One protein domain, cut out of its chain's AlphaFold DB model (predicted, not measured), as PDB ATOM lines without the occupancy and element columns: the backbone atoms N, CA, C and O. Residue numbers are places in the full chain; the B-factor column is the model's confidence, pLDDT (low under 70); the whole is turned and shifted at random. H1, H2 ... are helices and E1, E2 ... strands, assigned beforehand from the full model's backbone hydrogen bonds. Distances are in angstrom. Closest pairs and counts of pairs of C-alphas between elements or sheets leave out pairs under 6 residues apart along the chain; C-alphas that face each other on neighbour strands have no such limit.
ATOM      1  N   GLU A   4     122.032 260.406 353.631       71.62
ATOM      2  CA  GLU A   4     121.448 261.330 354.609       71.62
ATOM      3  C   GLU A   4     120.847 262.569 353.940       71.62
ATOM      4  O   GLU A   4     119.731 262.988 354.255       71.62
ATOM      5  N   GLU A   5     121.533 263.111 352.937       67.94
ATOM      6  CA  GLU A   5     121.070 264.265 352.172       67.94
ATOM      7  C   GLU A   5     119.791 263.942 351.382       67.94
ATOM      8  O   GLU A   5     118.821 264.708 351.396       67.94
ATOM      9  N   GLY A   6     119.730 262.759 350.764       72.50
ATOM     10  CA  GLY A   6     118.523 262.270 350.096       72.50
ATOM     11  C   GLY A   6     117.330 262.112 351.048       72.50
ATOM     12  O   GLY A   6     116.196 262.443 350.683       72.50
ATOM     13  N   LEU A   7     117.573 261.652 352.281       81.19
ATOM     14  CA  LEU A   7     116.537 261.499 353.303       81.19
ATOM     15  C   LEU A   7     116.009 262.857 353.788       81.19
ATOM     16  O   LEU A   7     114.794 263.030 353.888       81.19
ATOM     17  N   ASN A   8     116.894 263.834 354.002       80.00
ATOM     18  CA  ASN A   8     116.531 265.204 354.376       80.00
ATOM     19  C   ASN A   8     115.599 265.856 353.346       80.00
ATOM     20  O   ASN A   8     114.604 266.497 353.699       80.00
ATOM     21  N   LEU A   9     115.878 265.650 352.059       76.44
ATOM     22  CA  LEU A   9     115.050 266.189 350.981       76.44
ATOM     23  C   LEU A   9     113.685 265.527 350.901       76.44
ATOM     24  O   LEU A   9     112.676 266.215 350.731       76.44
ATOM     25  N   LEU A  10     113.644 264.202 351.044       82.81
ATOM     26  CA  LEU A  10     112.394 263.449 351.083       82.81
ATOM     27  C   LEU A  10     111.541 263.839 352.280       82.81
ATOM     28  O   LEU A  10     110.336 264.007 352.129       82.81
ATOM     29  N   PHE A  11     112.159 264.046 353.436       86.38
ATOM     30  CA  PHE A  11     111.476 264.505 354.633       86.38
ATOM     31  C   PHE A  11     110.867 265.896 354.448       86.38
ATOM     32  O   PHE A  11     109.677 266.089 354.704       86.38
ATOM     33  N   ALA A  12     111.647 266.858 353.949       80.31
ATOM     34  CA  ALA A  12     111.160 268.211 353.712       80.31
ATOM     35  C   ALA A  12     110.024 268.230 352.672       80.31
ATOM     36  O   ALA A  12     108.995 268.873 352.885       80.31
ATOM     37  N   ALA A  13     110.167 267.464 351.587       82.31
ATOM     38  CA  ALA A  13     109.134 267.320 350.569       82.31
ATOM     39  C   ALA A  13     107.877 266.613 351.096       82.31
ATOM     40  O   ALA A  13     106.763 267.035 350.795       82.31
ATOM     41  N   ALA A  14     108.025 265.572 351.919       86.69
ATOM     42  CA  ALA A  14     106.894 264.897 352.543       86.69
ATOM     43  C   ALA A  14     106.100 265.861 353.430       86.69
ATOM     44  O   ALA A  14     104.870 265.848 353.389       86.69
ATOM     45  N   GLN A  15     106.776 266.718 354.205       86.88
ATOM     46  CA  GLN A  15     106.087 267.715 355.024       86.88
ATOM     47  C   GLN A  15     105.279 268.698 354.169       86.88
ATOM     48  O   GLN A  15     104.156 269.035 354.535       86.88
ATOM     49  N   ASP A  16     105.800 269.129 353.017       80.44
ATOM     50  CA  ASP A  16     105.048 270.002 352.108       80.44
ATOM     51  C   ASP A  16     103.802 269.320 351.558       80.44
ATOM     52  O   ASP A  16     102.732 269.926 351.559       80.44
ATOM     53  N   VAL A  17     103.921 268.058 351.132       84.38
ATOM     54  CA  VAL A  17     102.767 267.288 350.651       84.38
ATOM     55  C   VAL A  17     101.729 267.145 351.759       84.38
ATOM     56  O   VAL A  17     100.544 267.359 351.519       84.38
ATOM     57  N   ALA A  18     102.155 266.836 352.986       86.94
ATOM     58  CA  ALA A  18     101.248 266.745 354.123       86.94
ATOM     59  C   ALA A  18     100.546 268.085 354.407       86.94
ATOM     60  O   ALA A  18      99.362 268.092 354.744       86.94
ATOM     61  N   ARG A  19     101.229 269.225 354.228       84.06
ATOM     62  CA  ARG A  19     100.610 270.555 354.359       84.06
ATOM     63  C   ARG A  19      99.649 270.859 353.218       84.06
ATOM     64  O   ARG A  19      98.563 271.371 353.476       84.06
ATOM     65  N   GLU A  20     100.010 270.537 351.980       80.38
ATOM     66  CA  GLU A  20      99.132 270.698 350.815       80.38
ATOM     67  C   GLU A  20      97.844 269.877 350.973       80.38
ATOM     68  O   GLU A  20      96.760 270.358 350.656       80.38
ATOM     69  N   GLU A  21      97.949 268.676 351.544       84.00
ATOM     70  CA  GLU A  21      96.817 267.793 351.846       84.00
ATOM     71  C   GLU A  21      96.056 268.171 353.128       84.00
ATOM     72  O   GLU A  21      95.095 267.497 353.486       84.00
ATOM     73  N   GLY A  22      96.478 269.217 353.846       83.81
ATOM     74  CA  GLY A  22      95.843 269.648 355.095       83.81
ATOM     75  C   GLY A  22      96.098 268.739 356.304       83.81
ATOM     76  O   GLY A  22      95.547 268.990 357.367       83.81
ATOM     77  N   LYS A  23      96.957 267.722 356.169       86.75
ATOM     78  CA  LYS A  23      97.334 266.774 357.233       86.75
ATOM     79  C   LYS A  23      98.382 267.334 358.198       86.75
ATOM     80  O   LYS A  23      98.571 266.802 359.284       86.75
ATOM     81  N   LEU A  24      99.080 268.393 357.792       85.50
ATOM     82  CA  LEU A  24     100.028 269.130 358.621       85.50
ATOM     83  C   LEU A  24      99.651 270.618 358.621       85.50
ATOM     84  O   LEU A  24      99.455 271.231 357.564       85.50
ATOM     85  N   ALA A  25      99.523 271.196 359.814       79.62
ATOM     86  CA  ALA A  25      99.250 272.620 359.978       79.62
ATOM     87  C   ALA A  25     100.501 273.472 359.695       79.62
ATOM     88  O   ALA A  25     101.640 272.997 359.762       79.62
ATOM     89  N   ASP A  26     100.291 274.746 359.362       70.75
ATOM     90  CA  ASP A  26     101.386 275.685 359.114       70.75
ATOM     91  C   ASP A  26     102.202 275.908 360.402       70.75
ATOM     92  O   ASP A  26     101.643 276.137 361.470       70.75
ATOM     93  N   GLY A  27     103.533 275.844 360.303       69.62
ATOM     94  CA  GLY A  27     104.443 276.020 361.446       69.62
ATOM     95  C   GLY A  27     104.646 274.777 362.319       69.62
ATOM     96  O   GLY A  27     105.536 274.787 363.164       69.62
ATOM     97  N   MET A  28     103.890 273.701 362.091       76.25
ATOM     98  CA  MET A  28     104.170 272.388 362.676       76.25
ATOM     99  C   MET A  28     105.186 271.629 361.820       76.25
ATOM    100  O   MET A  28     105.136 271.687 360.585       76.25
ATOM    101  N   TYR A  29     106.078 270.887 362.473       81.25
ATOM    102  CA  TYR A  29     107.117 270.092 361.825       81.25
ATOM    103  C   TYR A  29     107.049 268.639 362.290       81.25
ATOM    104  O   TYR A  29     106.730 268.354 363.445       81.25
ATOM    105  N   GLY A  30     107.362 267.722 361.376       83.75
ATOM    106  CA  GLY A  30     107.708 266.359 361.770       83.75
ATOM    107  C   GLY A  30     109.071 266.325 362.457       83.75
ATOM    108  O   GLY A  30     109.847 267.276 362.362       83.75
ATOM    109  N   SER A  31     109.382 265.209 363.100       87.06
ATOM    110  CA  SER A  31     110.736 264.861 363.521       87.06
ATOM    111  C   SER A  31     111.347 263.929 362.479       87.06
ATOM    112  O   SER A  31     110.753 262.899 362.147       87.06
ATOM    113  N   LEU A  32     112.510 264.295 361.935       85.50
ATOM    114  CA  LEU A  32     113.225 263.461 360.966       85.50
ATOM    115  C   LEU A  32     113.651 262.139 361.609       85.50
ATOM    116  O   LEU A  32     113.490 261.094 360.993       85.50
ATOM    117  N   GLU A  33     114.119 262.202 362.856       87.25
ATOM    118  CA  GLU A  33     114.628 261.062 363.629       87.25
ATOM    119  C   GLU A  33     113.572 259.967 363.809       87.25
ATOM    120  O   GLU A  33     113.873 258.777 363.742       87.25
ATOM    121  N   HIS A  34     112.313 260.371 363.993       88.25
ATOM    122  CA  HIS A  34     111.195 259.448 364.189       88.25
ATOM    123  C   HIS A  34     110.515 259.056 362.871       88.25
ATOM    124  O   HIS A  34     109.818 258.042 362.800       88.25
ATOM    125  N   SER A  35     110.697 259.854 361.818       89.62
ATOM    126  CA  SER A  35     110.088 259.597 360.518       89.62
ATOM    127  C   SER A  35     110.776 258.434 359.810       89.62
ATOM    128  O   SER A  35     111.976 258.217 359.933       89.62
ATOM    129  N   ARG A  36     110.007 257.658 359.042       91.19
ATOM    130  CA  ARG A  36     110.513 256.436 358.400       91.19
ATOM    131  C   ARG A  36     110.160 256.393 356.930       91.19
ATOM    132  O   ARG A  36     109.031 256.690 356.536       91.19
ATOM    133  N   ILE A  37     111.117 255.949 356.127       91.56
ATOM    134  CA  ILE A  37     110.912 255.648 354.716       91.56
ATOM    135  C   ILE A  37     110.566 254.167 354.536       91.56
ATOM    136  O   ILE A  37     111.173 253.288 355.142       91.56
ATOM    137  N   SER A  38     109.568 253.890 353.706       89.25
ATOM    138  CA  SER A  38     109.204 252.551 353.233       89.25
ATOM    139  C   SER A  38     109.347 252.493 351.711       89.25
ATOM    140  O   SER A  38     109.634 253.504 351.079       89.25
ATOM    141  N   SER A  39     109.125 251.333 351.092       86.50
ATOM    142  CA  SER A  39     109.285 251.156 349.638       86.50
ATOM    143  C   SER A  39     108.406 252.089 348.790       86.50
ATOM    144  O   SER A  39     108.825 252.526 347.722       86.50
ATOM    145  N   THR A  40     107.204 252.428 349.267       88.94
ATOM    146  CA  THR A  40     106.211 253.220 348.513       88.94
ATOM    147  C   THR A  40     105.800 254.523 349.191       88.94
ATOM    148  O   THR A  40     105.170 255.380 348.563       88.94
ATOM    149  N   SER A  41     106.142 254.709 350.466       91.44
ATOM    150  CA  SER A  41     105.667 255.845 351.253       91.44
ATOM    151  C   SER A  41     106.703 256.365 352.238       91.44
ATOM    152  O   SER A  41     107.623 255.660 352.645       91.44
ATOM    153  N   PHE A  42     106.533 257.626 352.608       91.81
ATOM    154  CA  PHE A  42     107.261 258.295 353.664       91.81
ATOM    155  C   PHE A  42     106.296 258.551 354.825       91.81
ATOM    156  O   PHE A  42     105.247 259.176 354.652       91.81
ATOM    157  N   THR A  43     106.630 258.031 356.001       93.38
ATOM    158  CA  THR A  43     105.832 258.170 357.219       93.38
ATOM    159  C   THR A  43     106.392 259.322 358.041       93.38
ATOM    160  O   THR A  43     107.492 259.218 358.577       93.38
ATOM    161  N   LEU A  44     105.634 260.416 358.122       91.88
ATOM    162  CA  LEU A  44     105.935 261.575 358.955       91.88
ATOM    163  C   LEU A  44     105.432 261.345 360.373       91.88
ATOM    164  O   LEU A  44     104.237 261.123 360.584       91.88
ATOM    165  N   MET A  45     106.340 261.464 361.333       91.88
ATOM    166  CA  MET A  45     106.026 261.392 362.758       91.88
ATOM    167  C   MET A  45     106.358 262.706 363.457       91.88
ATOM    168  O   MET A  45     107.187 263.483 362.987       91.88
ATOM    169  N   SER A  46     105.686 262.962 364.570       89.69
ATOM    170  CA  SER A  46     105.986 264.072 365.473       89.69
ATOM    171  C   SER A  46     107.196 263.754 366.358       89.69
ATOM    172  O   SER A  46     107.690 262.627 366.375       89.69
ATOM    173  N   ALA A  47     107.665 264.747 367.119       87.31
ATOM    174  CA  ALA A  47     108.738 264.563 368.098       87.31
ATOM    175  C   ALA A  47     108.364 263.602 369.243       87.31
ATOM    176  O   ALA A  47     109.250 263.008 369.838       87.31
ATOM    177  N   SER A  48     107.069 263.414 369.525       87.56
ATOM    178  CA  SER A  48     106.585 262.423 370.496       87.56
ATOM    179  C   SER A  48     106.401 261.024 369.894       87.56
ATOM    180  O   SER A  48     105.851 260.140 370.545       87.56
ATOM    181  N   GLY A  49     106.802 260.813 368.633       86.38
ATOM    182  CA  GLY A  49     106.650 259.538 367.929       86.38
ATOM    183  C   GLY A  49     105.238 259.259 367.401       86.38
ATOM    184  O   GLY A  49     105.002 258.205 366.815       86.38
ATOM    185  N   GLN A  50     104.287 260.188 367.555       89.94
ATOM    186  CA  GLN A  50     102.939 260.025 367.000       89.94
ATOM    187  C   GLN A  50     102.927 260.206 365.479       89.94
ATOM    188  O   GLN A  50     103.578 261.112 364.949       89.94
ATOM    189  N   LEU A  51     102.139 259.384 364.781       91.44
ATOM    190  CA  LEU A  51     101.934 259.491 363.338       91.44
ATOM    191  C   LEU A  51     101.226 260.806 362.987       91.44
ATOM    192  O   LEU A  51     100.106 261.044 363.422       91.44
ATOM    193  N   ILE A  52     101.858 261.615 362.136       90.00
ATOM    194  CA  ILE A  52     101.245 262.816 361.556       90.00
ATOM    195  C   ILE A  52     100.575 262.449 360.233       90.00
ATOM    196  O   ILE A  52      99.391 262.696 360.023       90.00
ATOM    197  N   ALA A  53     101.345 261.872 359.309       91.81
ATOM    198  CA  ALA A  53     100.860 261.566 357.971       91.81
ATOM    199  C   ALA A  53     101.700 260.480 357.304       91.81
ATOM    200  O   ALA A  53     102.914 260.403 357.481       91.81
ATOM    201  N   ARG A  54     101.061 259.690 356.442       91.56
ATOM    202  CA  ARG A  54     101.751 258.865 355.450       91.56
ATOM    203  C   ARG A  54     101.588 259.511 354.078       91.56
ATOM    204  O   ARG A  54     100.469 259.782 353.646       91.56
ATOM    205  N   VAL A  55     102.712 259.756 353.416       91.50
ATOM    206  CA  VAL A  55     102.799 260.440 352.122       91.50
ATOM    207  C   VAL A  55     103.365 259.479 351.084       91.50
ATOM    208  O   VAL A  55     104.263 258.700 351.396       91.50
ATOM    209  N   SER A  56     102.873 259.502 349.843       91.25
ATOM    210  CA  SER A  56     103.447 258.658 348.790       91.25
ATOM    211  C   SER A  56     104.837 259.153 348.380       91.25
ATOM    212  O   SER A  56     105.069 260.355 348.220       91.25
ATOM    213  N   LEU A  57     105.775 258.225 348.164       87.81
ATOM    214  CA  LEU A  57     107.120 258.589 347.713       87.81
ATOM    215  C   LEU A  57     107.109 259.221 346.323       87.81
ATOM    216  O   LEU A  57     107.905 260.117 346.064       87.81
ATOM    217  N   ALA A  58     106.198 258.793 345.444       84.12
ATOM    218  CA  ALA A  58     106.025 259.398 344.127       84.12
ATOM    219  C   ALA A  58     105.721 260.901 344.239       84.12
ATOM    220  O   ALA A  58     106.389 261.713 343.603       84.12
ATOM    221  N   LYS A  59     104.783 261.280 345.117       81.00
ATOM    222  CA  LYS A  59     104.390 262.679 345.310       81.00
ATOM    223  C   LYS A  59     105.473 263.486 346.026       81.00
ATOM    224  O   LYS A  59     105.756 264.612 345.633       81.00
ATOM    225  N   ALA A  60     106.147 262.898 347.019       84.12
ATOM    226  CA  ALA A  60     107.300 263.538 347.656       84.12
ATOM    227  C   ALA A  60     108.433 263.803 346.645       84.12
ATOM    228  O   ALA A  60     108.988 264.896 346.614       84.12
ATOM    229  N   ARG A  61     108.740 262.847 345.757       82.25
ATOM    230  CA  ARG A  61     109.736 263.024 344.686       82.25
ATOM    231  C   ARG A  61     109.325 264.088 343.668       82.25
ATOM    232  O   ARG A  61     110.175 264.873 343.255       82.25
TER     233      ARG A  61
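AT A GLANCE: This is residues 4 to 61 of the 183 residues of an uncharacterized protein of Cyanobium usitatum str. Tous (UniProt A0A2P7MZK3). One long helix, H1, lies across one face of a small three-stranded antiparallel sheet, E1 E2 E3, and the other face of that sheet is bare. A short helix, H2, follows straight on from E3 and packs on the stretch 10 to 17 of H1, while the link from H1 to the sheet folds back past the far end of H1. The printed part has 58 residues, with two named helices and three named strands in the order H1, E1, E2, E3, H2; the class is mixed, helices and strands. The strands form a meander, each the antiparallel neighbour of the one before, in the order E1, E2, E3 across the sheet. The whole is compact, with a radius of gyration of the C-alphas of 10.0 A and spans of 23 by 22 by 17 A.

IN THESE COORDINATES: H1 is residues 4 to 20, 24.5 A from first to last C-alpha, and begins at C-alpha 4 at (121.448, 261.330, 354.609). E1 is residues 31 to 37, 12.7 A long, with C-alpha 31 at (110.736, 264.861, 363.521). E2 is residues 41 to 45, 12.8 A long, and E3 is residues 51 to 56, 14.7 A long. H2 is residues 57 to 61, 6.0 A long, and ends at C-alpha 61 at (109.736, 263.024, 344.686).

HOW THE PARTS SIT: E1 and E2 form a hairpin, antiparallel at 159 degrees between their directions, with N 31 and O 45 at 2.8 A and N 36 and O 43 at 3.0 A, within hydrogen-bond range. E2 and E3 form a second hairpin, antiparallel at 161 degrees, with N 42 and O 55 at 2.8 A and N 55 and O 42 at 2.9 A, also within hydrogen-bond range. E1 and E3 are the edge strands, and E2 is the inner strand. H1 is on the sheet at a height over the sheet of 8.3 A, in two layers, a helix on one face of a sheet. It lies over E1, E3 and, only just, E2, on which 3 of its C-alphas fall. It runs across the strands, at 86 degrees to E1 on the local plane. The closest C-alphas of H1 and E3 are those of Ala 14 and Val 55, 6.1 A apart. H1 touches H2 with residues 10 to 17 alone, and their closest C-alphas are those of Ala 14 and Ala 60, 5.1 A apart. H2 only grazes the sheet, with its residues 57 to 60. In H1 and H2 every O i to N i+4 pair is within hydrogen-bond range.

THE WHOLE: The outline is rounded, and the two C-alphas farthest apart are those of Gly 27 and Ser 39, at 27.9 A. The printed part has no cut. The links E1 to E2, E2 to E3 and E3 to H2 are tight, and the link H1 to E1, of 10 residues, is short. The mean pLDDT of the printed part is 84.9, with residues 5 and 27 under 70.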